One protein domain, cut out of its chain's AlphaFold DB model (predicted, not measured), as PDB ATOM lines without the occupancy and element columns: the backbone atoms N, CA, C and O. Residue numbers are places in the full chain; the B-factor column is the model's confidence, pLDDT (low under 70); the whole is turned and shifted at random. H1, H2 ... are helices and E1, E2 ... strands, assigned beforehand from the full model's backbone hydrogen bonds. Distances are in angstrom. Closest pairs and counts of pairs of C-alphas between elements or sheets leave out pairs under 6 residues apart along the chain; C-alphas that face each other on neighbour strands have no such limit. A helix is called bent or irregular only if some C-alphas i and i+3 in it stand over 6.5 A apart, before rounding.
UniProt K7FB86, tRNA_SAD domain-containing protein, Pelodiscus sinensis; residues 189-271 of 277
ATOM      1  N   ARG A 189     -31.821  59.907   9.985       96.88
ATOM      2  CA  ARG A 189     -31.884  59.704  11.444       96.88
ATOM      3  C   ARG A 189     -33.293  59.324  11.900       96.88
ATOM      4  O   ARG A 189     -33.452  58.322  12.593       96.88
ATOM      5  N   ASP A 190     -34.311  60.064  11.465       97.75
ATOM      6  CA  ASP A 190     -35.709  59.772  11.810       97.75
ATOM      7  C   ASP A 190     -36.125  58.383  11.298       97.75
ATOM      8  O   ASP A 190     -36.746  57.596  12.018       97.75
ATOM      9  N   LEU A 191     -35.719  58.036  10.073       97.56
ATOM     10  CA  LEU A 191     -35.962  56.723   9.484       97.56
ATOM     11  C   LEU A 191     -35.270  55.604  10.271       97.56
ATOM     12  O   LEU A 191     -35.872  54.547  10.460       97.56
ATOM     13  N   ALA A 192     -34.032  55.809  10.730       97.69
ATOM     14  CA  ALA A 192     -33.310  54.850  11.565       97.69
ATOM     15  C   ALA A 192     -34.073  54.564  12.866       97.69
ATOM     16  O   ALA A 192     -34.321  53.399  13.189       97.69
ATOM     17  N   VAL A 193     -34.520  55.617  13.561       97.94
ATOM     18  CA  VAL A 193     -35.311  55.501  14.796       97.94
ATOM     19  C   VAL A 193     -36.612  54.739  14.543       97.94
ATOM     20  O   VAL A 193     -36.894  53.755  15.227       97.94
ATOM     21  N   LEU A 194     -37.386  55.132  13.527       97.88
ATOM     22  CA  LEU A 194     -38.656  54.474  13.198       97.88
ATOM     23  C   LEU A 194     -38.466  53.009  12.791       97.88
ATOM     24  O   LEU A 194     -39.263  52.150  13.166       97.88
ATOM     25  N   THR A 195     -37.396  52.707  12.055       96.81
ATOM     26  CA  THR A 195     -37.060  51.338  11.648       96.81
ATOM     27  C   THR A 195     -36.774  50.461  12.866       96.81
ATOM     28  O   THR A 195     -37.314  49.357  12.977       96.81
ATOM     29  N   ALA A 196     -35.981  50.965  13.813       96.44
ATOM     30  CA  ALA A 196     -35.687  50.268  15.058       96.44
ATOM     31  C   ALA A 196     -36.934  50.093  15.941       96.44
ATOM     32  O   ALA A 196     -37.164  49.010  16.483       96.44
ATOM     33  N   GLN A 197     -37.768  51.129  16.063       96.12
ATOM     34  CA  GLN A 197     -39.026  51.066  16.814       96.12
ATOM     35  C   GLN A 197     -39.990  50.036  16.222       96.12
ATOM     36  O   GLN A 197     -40.515  49.214  16.965       96.12
ATOM     37  N   ASN A 198     -40.161  50.011  14.899       95.94
ATOM     38  CA  ASN A 198     -41.005  49.025  14.224       95.94
ATOM     39  C   ASN A 198     -40.541  47.586  14.517       95.94
ATOM     40  O   ASN A 198     -41.350  46.721  14.851       95.94
ATOM     41  N   PHE A 199     -39.226  47.337  14.485       95.31
ATOM     42  CA  PHE A 199     -38.681  46.037  14.871       95.31
ATOM     43  C   PHE A 199     -38.965  45.696  16.343       95.31
ATOM     44  O   PHE A 199     -39.419  44.589  16.628       95.31
ATOM     45  N   LYS A 200     -38.741  46.637  17.273       93.31
ATOM     46  CA  LYS A 200     -38.995  46.443  18.714       93.31
ATOM     47  C   LYS A 200     -40.468  46.171  19.023       93.31
ATOM     48  O   LYS A 200     -40.763  45.335  19.874       93.31
ATOM     49  N   SER A 201     -41.376  46.865  18.342       93.69
ATOM     50  CA  SER A 201     -42.822  46.765  18.556       93.69
ATOM     51  C   SER A 201     -43.455  45.526  17.922       93.69
ATOM     52  O   SER A 201     -44.616  45.245  18.209       93.69
ATOM     53  N   ASN A 202     -42.731  44.774  17.087       93.94
ATOM     54  CA  ASN A 202     -43.238  43.548  16.479       93.94
ATOM     55  C   ASN A 202     -43.257  42.388  17.505       93.94
ATOM     56  O   ASN A 202     -42.185  41.920  17.904       93.94
ATOM     57  N   PRO A 203     -44.437  41.857  17.894       85.94
ATOM     58  CA  PRO A 203     -44.544  40.775  18.880       85.94
ATOM     59  C   PRO A 203     -43.873  39.466  18.439       85.94
ATOM     60  O   PRO A 203     -43.527  38.642  19.279       85.94
ATOM     61  N   GLY A 204     -43.686  39.271  17.128       86.44
ATOM     62  CA  GLY A 204     -43.028  38.104  16.537       86.44
ATOM     63  C   GLY A 204     -41.564  38.334  16.158       86.44
ATOM     64  O   GLY A 204     -41.036  37.593  15.327       86.44
ATOM     65  N   ARG A 205     -40.908  39.378  16.684       87.81
ATOM     66  CA  ARG A 205     -39.522  39.692  16.311       87.81
ATOM     67  C   ARG A 205     -38.566  38.556  16.686       87.81
ATOM     68  O   ARG A 205     -38.579  38.046  17.805       87.81
ATOM     69  N   GLY A 206     -37.714  38.171  15.737       89.19
ATOM     70  CA  GLY A 206     -36.616  37.240  15.989       89.19
ATOM     71  C   GLY A 206     -35.469  37.890  16.771       89.19
ATOM     72  O   GLY A 206     -35.486  39.084  17.057       89.19
ATOM     73  N   ARG A 207     -34.423  37.107  17.059       91.62
ATOM     74  CA  ARG A 207     -33.167  37.588  17.676       91.62
ATOM     75  C   ARG A 207     -32.138  38.095  16.662       91.62
ATOM     76  O   ARG A 207     -30.986  38.315  17.012       91.62
ATOM     77  N   VAL A 208     -32.528  38.229  15.396       93.75
ATOM     78  CA  VAL A 208     -31.653  38.688  14.314       93.75
ATOM     79  C   VAL A 208     -32.360  39.796  13.547       93.75
ATOM     80  O   VAL A 208     -33.514  39.630  13.152       93.75
ATOM     81  N   PHE A 209     -31.660  40.902  13.316       95.69
ATOM     82  CA  PHE A 209     -32.115  42.007  12.484       95.69
ATOM     83  C   PHE A 209     -31.075  42.298  11.404       95.69
ATOM     84  O   PHE A 209     -29.896  42.505  11.692       95.69
ATOM     85  N   VAL A 210     -31.517  42.304  10.148       95.38
ATOM     86  CA  VAL A 210     -30.663  42.566   8.989       95.38
ATOM     87  C   VAL A 210     -31.273  43.696   8.185       95.38
ATOM     88  O   VAL A 210     -32.464  43.659   7.878       95.38
ATOM     89  N   LEU A 211     -30.459  44.683   7.826       95.81
ATOM     90  CA  LEU A 211     -30.908  45.794   6.999       95.81
ATOM     91  C   LEU A 211     -29.799  46.266   6.066       95.81
ATOM     92  O   LEU A 211     -28.668  46.497   6.489       95.81
ATOM     93  N   HIS A 212     -30.155  46.470   4.801       94.12
ATOM     94  CA  HIS A 212     -29.341  47.215   3.852       94.12
ATOM     95  C   HIS A 212     -30.008  48.552   3.531       94.12
ATOM     96  O   HIS A 212     -31.216  48.600   3.286       94.12
ATOM     97  N   ARG A 213     -29.226  49.633   3.507       93.62
ATOM     98  CA  ARG A 213     -29.711  50.959   3.124       93.62
ATOM     99  C   ARG A 213     -28.699  51.683   2.238       93.62
ATOM    100  O   ARG A 213     -27.666  52.151   2.704       93.62
ATOM    101  N   LYS A 214     -29.032  51.818   0.954       93.38
ATOM    102  CA  LYS A 214     -28.151  52.403  -0.068       93.38
ATOM    103  C   LYS A 214     -27.668  53.824   0.254       93.38
ATOM    104  O   LYS A 214     -26.506  54.150   0.036       93.38
ATOM    105  N   ASP A 215     -28.574  54.662   0.734       91.00
ATOM    106  CA  ASP A 215     -28.397  56.074   1.100       91.00
ATOM    107  C   ASP A 215     -28.045  56.275   2.583       91.00
ATOM    108  O   ASP A 215     -27.908  57.413   3.018       91.00
ATOM    109  N   GLY A 216     -27.894  55.195   3.357       92.06
ATOM    110  CA  GLY A 216     -27.483  55.277   4.753       92.06
ATOM    111  C   GLY A 216     -25.999  55.614   4.907       92.06
ATOM    112  O   GLY A 216     -25.185  55.421   4.003       92.06
ATOM    113  N   ASP A 217     -25.638  56.079   6.095       92.12
ATOM    114  CA  ASP A 217     -24.258  56.298   6.509       92.12
ATOM    115  C   ASP A 217     -23.951  55.541   7.813       92.12
ATOM    116  O   ASP A 217     -24.735  54.719   8.298       92.12
ATOM    117  N   SER A 218     -22.763  55.776   8.372       93.00
ATOM    118  CA  SER A 218     -22.372  55.177   9.651       93.00
ATOM    119  C   SER A 218     -23.309  55.599  10.789       93.00
ATOM    120  O   SER A 218     -23.654  54.786  11.644       93.00
ATOM    121  N   GLU A 219     -23.769  56.853  10.793       95.00
ATOM    122  CA  GLU A 219     -24.662  57.370  11.829       95.00
ATOM    123  C   GLU A 219     -26.026  56.667  11.792       95.00
ATOM    124  O   GLU A 219     -26.504  56.224  12.835       95.00
ATOM    125  N   PHE A 220     -26.595  56.458  10.601       96.56
ATOM    126  CA  PHE A 220     -27.814  55.674  10.394       96.56
ATOM    127  C   PHE A 220     -27.721  54.280  11.033       96.56
ATOM    128  O   PHE A 220     -28.603  53.884  11.796       96.56
ATOM    129  N   MET A 221     -26.638  53.541  10.760       95.88
ATOM    130  CA  MET A 221     -26.439  52.204  11.335       95.88
ATOM    131  C   MET A 221     -26.292  52.246  12.859       95.88
ATOM    132  O   MET A 221     -26.882  51.420  13.555       95.88
ATOM    133  N   ASN A 222     -25.541  53.217  13.384       96.25
ATOM    134  CA  ASN A 222     -25.333  53.363  14.824       96.25
ATOM    135  C   ASN A 222     -26.630  53.711  15.564       96.25
ATOM    136  O   ASN A 222     -26.882  53.157  16.632       96.25
ATOM    137  N   ILE A 223     -27.482  54.573  14.997       97.56
ATOM    138  CA  ILE A 223     -28.794  54.891  15.579       97.56
ATOM    139  C   ILE A 223     -29.654  53.631  15.667       97.56
ATOM    140  O   ILE A 223     -30.204  53.356  16.729       97.56
ATOM    141  N   ILE A 224     -29.728  52.828  14.598       97.06
ATOM    142  CA  ILE A 224     -30.477  51.561  14.624       97.06
ATOM    143  C   ILE A 224     -29.938  50.632  15.710       97.06
ATOM    144  O   ILE A 224     -30.721  50.055  16.465       97.06
ATOM    145  N   ALA A 225     -28.615  50.479  15.794       95.19
ATOM    146  CA  ALA A 225     -28.005  49.583  16.765       95.19
ATOM    147  C   ALA A 225     -28.271  50.001  18.211       95.19
ATOM    148  O   ALA A 225     -28.665  49.164  19.026       95.19
ATOM    149  N   ASN A 226     -28.136  51.294  18.501       95.56
ATOM    150  CA  ASN A 226     -28.423  51.846  19.818       95.56
ATOM    151  C   ASN A 226     -29.909  51.721  20.171       95.56
ATOM    152  O   ASN A 226     -30.246  51.355  21.292       95.56
ATOM    153  N   GLU A 227     -30.801  51.990  19.216       95.56
ATOM    154  CA  GLU A 227     -32.240  51.929  19.452       95.56
ATOM    155  C   GLU A 227     -32.755  50.501  19.648       95.56
ATOM    156  O   GLU A 227     -33.596  50.283  20.518       95.56
ATOM    157  N   ILE A 228     -32.301  49.520  18.858       95.00
ATOM    158  CA  ILE A 228     -32.740  48.122  19.015       95.00
ATOM    159  C   ILE A 228     -32.155  47.501  20.292       95.00
ATOM    160  O   ILE A 228     -32.848  46.728  20.958       95.00
ATOM    161  N   GLY A 229     -30.914  47.855  20.635       91.25
ATOM    162  CA  GLY A 229     -30.146  47.219  21.699       91.25
ATOM    163  C   GLY A 229     -29.527  45.890  21.254       91.25
ATOM    164  O   GLY A 229     -30.086  45.147  20.446       91.25
ATOM    165  N   THR A 230     -28.345  45.582  21.785       89.56
ATOM    166  CA  THR A 230     -27.501  44.466  21.319       89.56
ATOM    167  C   THR A 230     -27.369  43.326  22.327       89.56
ATOM    168  O   THR A 230     -26.619  42.390  22.077       89.56
ATOM    169  N   GLU A 231     -28.077  43.385  23.458       85.94
ATOM    170  CA  GLU A 231     -27.973  42.381  24.530       85.94
ATOM    171  C   GLU A 231     -28.479  41.004  24.080       85.94
ATOM    172  O   GLU A 231     -27.784  40.009  24.258       85.94
ATOM    173  N   ASP A 232     -29.641  40.968  23.419       87.75
ATOM    174  CA  ASP A 232     -30.306  39.730  22.980       87.75
ATOM    175  C   ASP A 232     -30.541  39.660  21.461       87.75
ATOM    176  O   ASP A 232     -31.131  38.698  20.955       87.75
ATOM    177  N   THR A 233     -30.122  40.690  20.718       93.44
ATOM    178  CA  THR A 233     -30.368  40.808  19.273       93.44
ATOM    179  C   THR A 233     -29.056  40.943  18.509       93.44
ATOM    180  O   THR A 233     -28.266  41.845  18.772       93.44
ATOM    181  N   LEU A 234     -28.844  40.067  17.528       94.50
ATOM    182  CA  LEU A 234     -27.767  40.172  16.550       94.50
ATOM    183  C   LEU A 234     -28.200  41.070  15.384       94.50
ATOM    184  O   LEU A 234     -29.198  40.810  14.717       94.50
ATOM    185  N   LEU A 235     -27.424  42.106  15.118       95.75
ATOM    186  CA  LEU A 235     -27.643  43.116  14.096       95.75
ATOM    187  C   LEU A 235     -26.591  42.970  13.003       95.75
ATOM    188  O   LEU A 235     -25.396  43.006  13.294       95.75
ATOM    189  N   PHE A 236     -27.026  42.873  11.752       95.25
ATOM    190  CA  PHE A 236     -26.151  42.996  10.591       95.25
ATOM    191  C   PHE A 236     -26.684  44.089   9.666       95.25
ATOM    192  O   PHE A 236     -27.654  43.898   8.931       95.25
ATOM    193  N   LEU A 237     -26.067  45.265   9.742       95.31
ATOM    194  CA  LEU A 237     -26.465  46.446   8.988       95.31
ATOM    195  C   LEU A 237     -25.438  46.725   7.899       95.31
ATOM    196  O   LEU A 237     -24.240  46.559   8.113       95.31
ATOM    197  N   THR A 238     -25.896  47.163   6.734       93.88
ATOM    198  CA  THR A 238     -25.021  47.548   5.624       93.88
ATOM    199  C   THR A 238     -25.524  48.827   4.970       93.88
ATOM    200  O   THR A 238     -26.732  49.037   4.845       93.88
ATOM    201  N   VAL A 239     -24.602  49.679   4.530       93.44
ATOM    202  CA  VAL A 239     -24.907  50.926   3.821       93.44
ATOM    203  C   VAL A 239     -23.976  51.151   2.638       93.44
ATOM    204  O   VAL A 239     -22.855  50.639   2.613       93.44
ATOM    205  N   GLY A 240     -24.427  51.947   1.672       89.75
ATOM    206  CA  GLY A 240     -23.686  52.276   0.455       89.75
ATOM    207  C   GLY A 240     -24.294  51.667  -0.806       89.75
ATOM    208  O   GLY A 240     -25.172  50.811  -0.749       89.75
ATOM    209  N   ASP A 241     -23.845  52.142  -1.966       85.94
ATOM    210  CA  ASP A 241     -24.345  51.678  -3.263       85.94
ATOM    211  C   ASP A 241     -23.946  50.217  -3.519       85.94
ATOM    212  O   ASP A 241     -22.784  49.856  -3.352       85.94
ATOM    213  N   GLU A 242     -24.886  49.399  -3.996       77.56
ATOM    214  CA  GLU A 242     -24.680  47.990  -4.361       77.56
ATOM    215  C   GLU A 242     -23.534  47.783  -5.365       77.56
ATOM    216  O   GLU A 242     -22.936  46.709  -5.424       77.56
ATOM    217  N   LYS A 243     -23.219  48.808  -6.169       79.56
ATOM    218  CA  LYS A 243     -22.133  48.774  -7.163       79.56
ATOM    219  C   LYS A 243     -20.821  49.391  -6.671       79.56
ATOM    220  O   LYS A 243     -19.858  49.440  -7.438       79.56
ATOM    221  N   ALA A 244     -20.768  49.889  -5.438       79.25
ATOM    222  CA  ALA A 244     -19.610  50.575  -4.875       79.25
ATOM    223  C   ALA A 244     -19.162  49.947  -3.549       79.25
ATOM    224  O   ALA A 244     -19.755  49.004  -3.034       79.25
ATOM    225  N   ALA A 245     -18.065  50.468  -2.996       80.75
ATOM    226  CA  ALA A 245     -17.674  50.113  -1.639       80.75
ATOM    227  C   ALA A 245     -18.708  50.671  -0.647       80.75
ATOM    228  O   ALA A 245     -19.042  51.855  -0.711       80.75
ATOM    229  N   GLY A 246     -19.177  49.815   0.258       86.94
ATOM    230  CA  GLY A 246     -20.086  50.163   1.345       86.94
ATOM    231  C   GLY A 246     -19.444  49.985   2.717       86.94
ATOM    232  O   GLY A 246     -18.293  49.559   2.836       86.94
ATOM    233  N   LEU A 247     -20.207  50.301   3.755       90.75
ATOM    234  CA  LEU A 247     -19.861  50.024   5.147       90.75
ATOM    235  C   LEU A 247     -20.823  48.975   5.699       90.75
ATOM    236  O   LEU A 247     -21.970  48.883   5.264       90.75
ATOM    237  N   PHE A 248     -20.365  48.203   6.679       92.75
ATOM    238  CA  PHE A 248     -21.228  47.310   7.439       92.75
ATOM    239  C   PHE A 248     -20.994  47.476   8.938       92.75
ATOM    240  O   PHE A 248     -19.916  47.886   9.367       92.75
ATOM    241  N   LEU A 249     -22.008  47.123   9.720       93.56
ATOM    242  CA  LEU A 249     -21.977  47.037  11.171       93.56
ATOM    243  C   LEU A 249     -22.501  45.657  11.579       93.56
ATOM    244  O   LEU A 249     -23.625  45.292  11.232       93.56
ATOM    245  N   LEU A 250     -21.695  44.905  12.327       94.88
ATOM    246  CA  LEU A 250     -22.122  43.691  13.019       94.88
ATOM    247  C   LEU A 250     -22.087  43.971  14.525       94.88
ATOM    248  O   LEU A 250     -21.017  44.244  15.064       94.88
ATOM    249  N   ALA A 251     -23.236  43.916  15.191       93.44
ATOM    250  CA  ALA A 251     -23.358  44.200  16.623       93.44
ATOM    251  C   ALA A 251     -24.342  43.224  17.278       93.44
ATOM    252  O   ALA A 251     -25.265  42.762  16.620       93.44
ATOM    253  N   GLY A 252     -24.160  42.869  18.546       93.88
ATOM    254  CA  GLY A 252     -24.989  41.861  19.214       93.88
ATOM    255  C   GLY A 252     -24.288  41.236  20.420       93.88
ATOM    256  O   GLY A 252     -23.280  41.782  20.873       93.88
ATOM    257  N   PRO A 253     -24.767  40.075  20.905       92.94
ATOM    258  CA  PRO A 253     -24.132  39.347  22.002       92.94
ATOM    259  C   PRO A 253     -22.668  39.007  21.683       92.94
ATOM    260  O   PRO A 253     -22.377  38.542  20.575       92.94
ATOM    261  N   SER A 254     -21.757  39.181  22.648       89.62
ATOM    262  CA  SER A 254     -20.303  39.052  22.434       89.62
ATOM    263  C   SER A 254     -19.903  37.726  21.786       89.62
ATOM    264  O   SER A 254     -19.174  37.726  20.799       89.62
ATOM    265  N   GLU A 255     -20.460  36.606  22.255       89.50
ATOM    266  CA  GLU A 255     -20.171  35.272  21.705       89.50
ATOM    267  C   GLU A 255     -20.556  35.158  20.215       89.50
ATOM    268  O   GLU A 255     -19.840  34.559  19.409       89.50
ATOM    269  N   ALA A 256     -21.676  35.772  19.817       89.00
ATOM    270  CA  ALA A 256     -22.127  35.763  18.429       89.00
ATOM    271  C   ALA A 256     -21.227  36.634  17.540       89.00
ATOM    272  O   ALA A 256     -20.878  36.221  16.431       89.00
ATOM    273  N   VAL A 257     -20.831  37.817  18.023       90.31
ATOM    274  CA  VAL A 257     -19.963  38.744  17.282       90.31
ATOM    275  C   VAL A 257     -18.547  38.182  17.142       90.31
ATOM    276  O   VAL A 257     -18.002  38.218  16.042       90.31
ATOM    277  N   GLU A 258     -17.974  37.590  18.191       90.94
ATOM    278  CA  GLU A 258     -16.651  36.950  18.141       90.94
ATOM    279  C   GLU A 258     -16.616  35.782  17.148       90.94
ATOM    280  O   GLU A 258     -15.670  35.637  16.373       90.94
ATOM    281  N   LYS A 259     -17.684  34.976  17.112       91.38
ATOM    282  CA  LYS A 259     -17.784  33.826  16.207       91.38
ATOM    283  C   LYS A 259     -18.029  34.220  14.747       91.38
ATOM    284  O   LYS A 259     -17.518  33.563  13.838       91.38
ATOM    285  N   LEU A 260     -18.861  35.232  14.498       90.25
ATOM    286  CA  LEU A 260     -19.312  35.596  13.147       90.25
ATOM    287  C   LEU A 260     -18.499  36.733  12.520       90.25
ATOM    288  O   LEU A 260     -18.360  36.762  11.298       90.25
ATOM    289  N   GLY A 261     -17.935  37.630  13.327       87.94
ATOM    290  CA  GLY A 261     -17.189  38.809  12.885       87.94
ATOM    291  C   GLY A 261     -16.087  38.502  11.870       87.94
ATOM    292  O   GLY A 261     -16.121  39.078  10.781       87.94
ATOM    293  N   PRO A 262     -15.168  37.552  12.143       90.25
ATOM    294  CA  PRO A 262     -14.115  37.186  11.195       90.25
ATOM    295  C   PRO A 262     -14.659  36.699   9.843       90.25
ATOM    296  O   PRO A 262     -14.155  37.097   8.796       90.25
ATOM    297  N   ARG A 263     -15.737  35.903   9.853       88.12
ATOM    298  CA  ARG A 263     -16.362  35.368   8.631       88.12
ATOM    299  C   ARG A 263     -17.036  36.468   7.814       88.12
ATOM    300  O   ARG A 263     -16.935  36.488   6.591       88.12
ATOM    301  N   VAL A 264     -17.724  37.391   8.483       86.19
ATOM    302  CA  VAL A 264     -18.364  38.542   7.831       86.19
ATOM    303  C   VAL A 264     -17.311  39.466   7.221       86.19
ATOM    304  O   VAL A 264     -17.482  39.901   6.086       86.19
ATOM    305  N   ALA A 265     -16.203  39.719   7.922       82.94
ATOM    306  CA  ALA A 265     -15.104  40.531   7.405       82.94
ATOM    307  C   ALA A 265     -14.442  39.893   6.170       82.94
ATOM    308  O   ALA A 265     -14.201  40.583   5.181       82.94
ATOM    309  N   GLU A 266     -14.216  38.578   6.183       84.00
ATOM    310  CA  GLU A 266     -13.658  37.841   5.043       84.00
ATOM    311  C   GLU A 266     -14.542  37.968   3.790       84.00
ATOM    312  O   GLU A 266     -14.051  38.287   2.705       84.00
ATOM    313  N   HIS A 267     -15.861  37.810   3.939       77.50
ATOM    314  CA  HIS A 267     -16.804  37.948   2.827       77.50
ATOM    315  C   HIS A 267     -17.073  39.409   2.422       77.50
ATOM    316  O   HIS A 267     -17.319  39.679   1.246       77.50
ATOM    317  N   GLY A 268     -16.992  40.358   3.360       64.38
ATOM    318  CA  GLY A 268     -17.212  41.790   3.123       64.38
ATOM    319  C   GLY A 268     -16.045  42.497   2.424       64.38
ATOM    320  O   GLY A 268     -16.263  43.441   1.669       64.38
ATOM    321  N   VAL A 269     -14.808  42.023   2.613       53.25
ATOM    322  CA  VAL A 269     -13.611  42.537   1.917       53.25
ATOM    323  C   VAL A 269     -13.477  41.946   0.497       53.25
ATOM    324  O   VAL A 269     -12.863  42.554  -0.383       53.25
ATOM    325  N   ALA A 270     -14.095  40.790   0.228       43.56
ATOM    326  CA  ALA A 270     -13.865  39.999  -0.984       43.56
ATOM    327  C   ALA A 270     -14.498  40.534  -2.287       43.56
ATOM    328  O   ALA A 270     -14.074  40.107  -3.363       43.56
ATOM    329  N   SER A 271     -15.440  41.488  -2.273       42.56
ATOM    330  CA  SER A 271     -16.042  41.976  -3.535       42.56
ATOM    331  C   SER A 271     -15.113  42.867  -4.383       42.56
ATOM    332  O   SER A 271     -15.439  43.176  -5.530       42.56
TER     333      SER A 271
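This is residues 189 to 271 of the 277 residues of the protein "tRNA_SAD domain-containing protein" of Pelodiscus sinensis (UniProt K7FB86). A small three-stranded sheet forms the middle, with H2 over one face and H3 over the other; H1 packs side by side with H2, off the sheet. The 83 printed residues hold H1, E1, H2, E2, E3 and H3 in chain order; the mixed sheet runs E1, E2, E3, E1 and E2 parallel, E2 and E3 antiparallel. The class is mixed, helices and strands, in three layers, helices on both faces of a sheet. The whole is compact, radius of gyration of the C-alphas 12.7 A, spanning 36 by 30 by 19 A.

H1, residues 189 to 201, begins at C-alpha 189 (-31.884, 59.704, 11.444) and is 18.4 A long. E1 is residues 208 to 213, 16.7 A; H2, 218 to 228, 15.7 A; E2, 234 to 239, 16.9 A; E3, 247 to 251, 13.3 A. H3, residues 254 to 271, 26.5 A, ends at C-alpha 271 (-16.042, 41.976, -3.535); it is irregular, C-alphas 259 to 262 being 7.1 A apart, with a kink of 41 degrees near residue 261.

H1 touches H2, closest C-alphas Ala 192 and Ile 224, 5.3 A, at a shallow tilt of 26 degrees, the same way. E1, H2 and E2 make a strand-helix-strand unit, two parallel neighbour strands with a helix between, its crossover right-handed; N 209 and O 234 are 2.8 A apart. E2 and E3 form a hairpin, N 235 and O 251 2.7 A apart. H2 has a height over the sheet of 9.1 A; H3, on the opposite face, 9.3 A, along E3 at 9 degrees on the local plane. H2 and H3 are apart. Every O i to N i+4 pair is within hydrogen-bond range in H1 and H2; in H3, 10 of 14.

The C-alphas farthest apart, Pro 203 and Ala 270, are 36.6 A apart. The printed part has no cut and no long link. Residues 268 to 271 have pLDDT under 70.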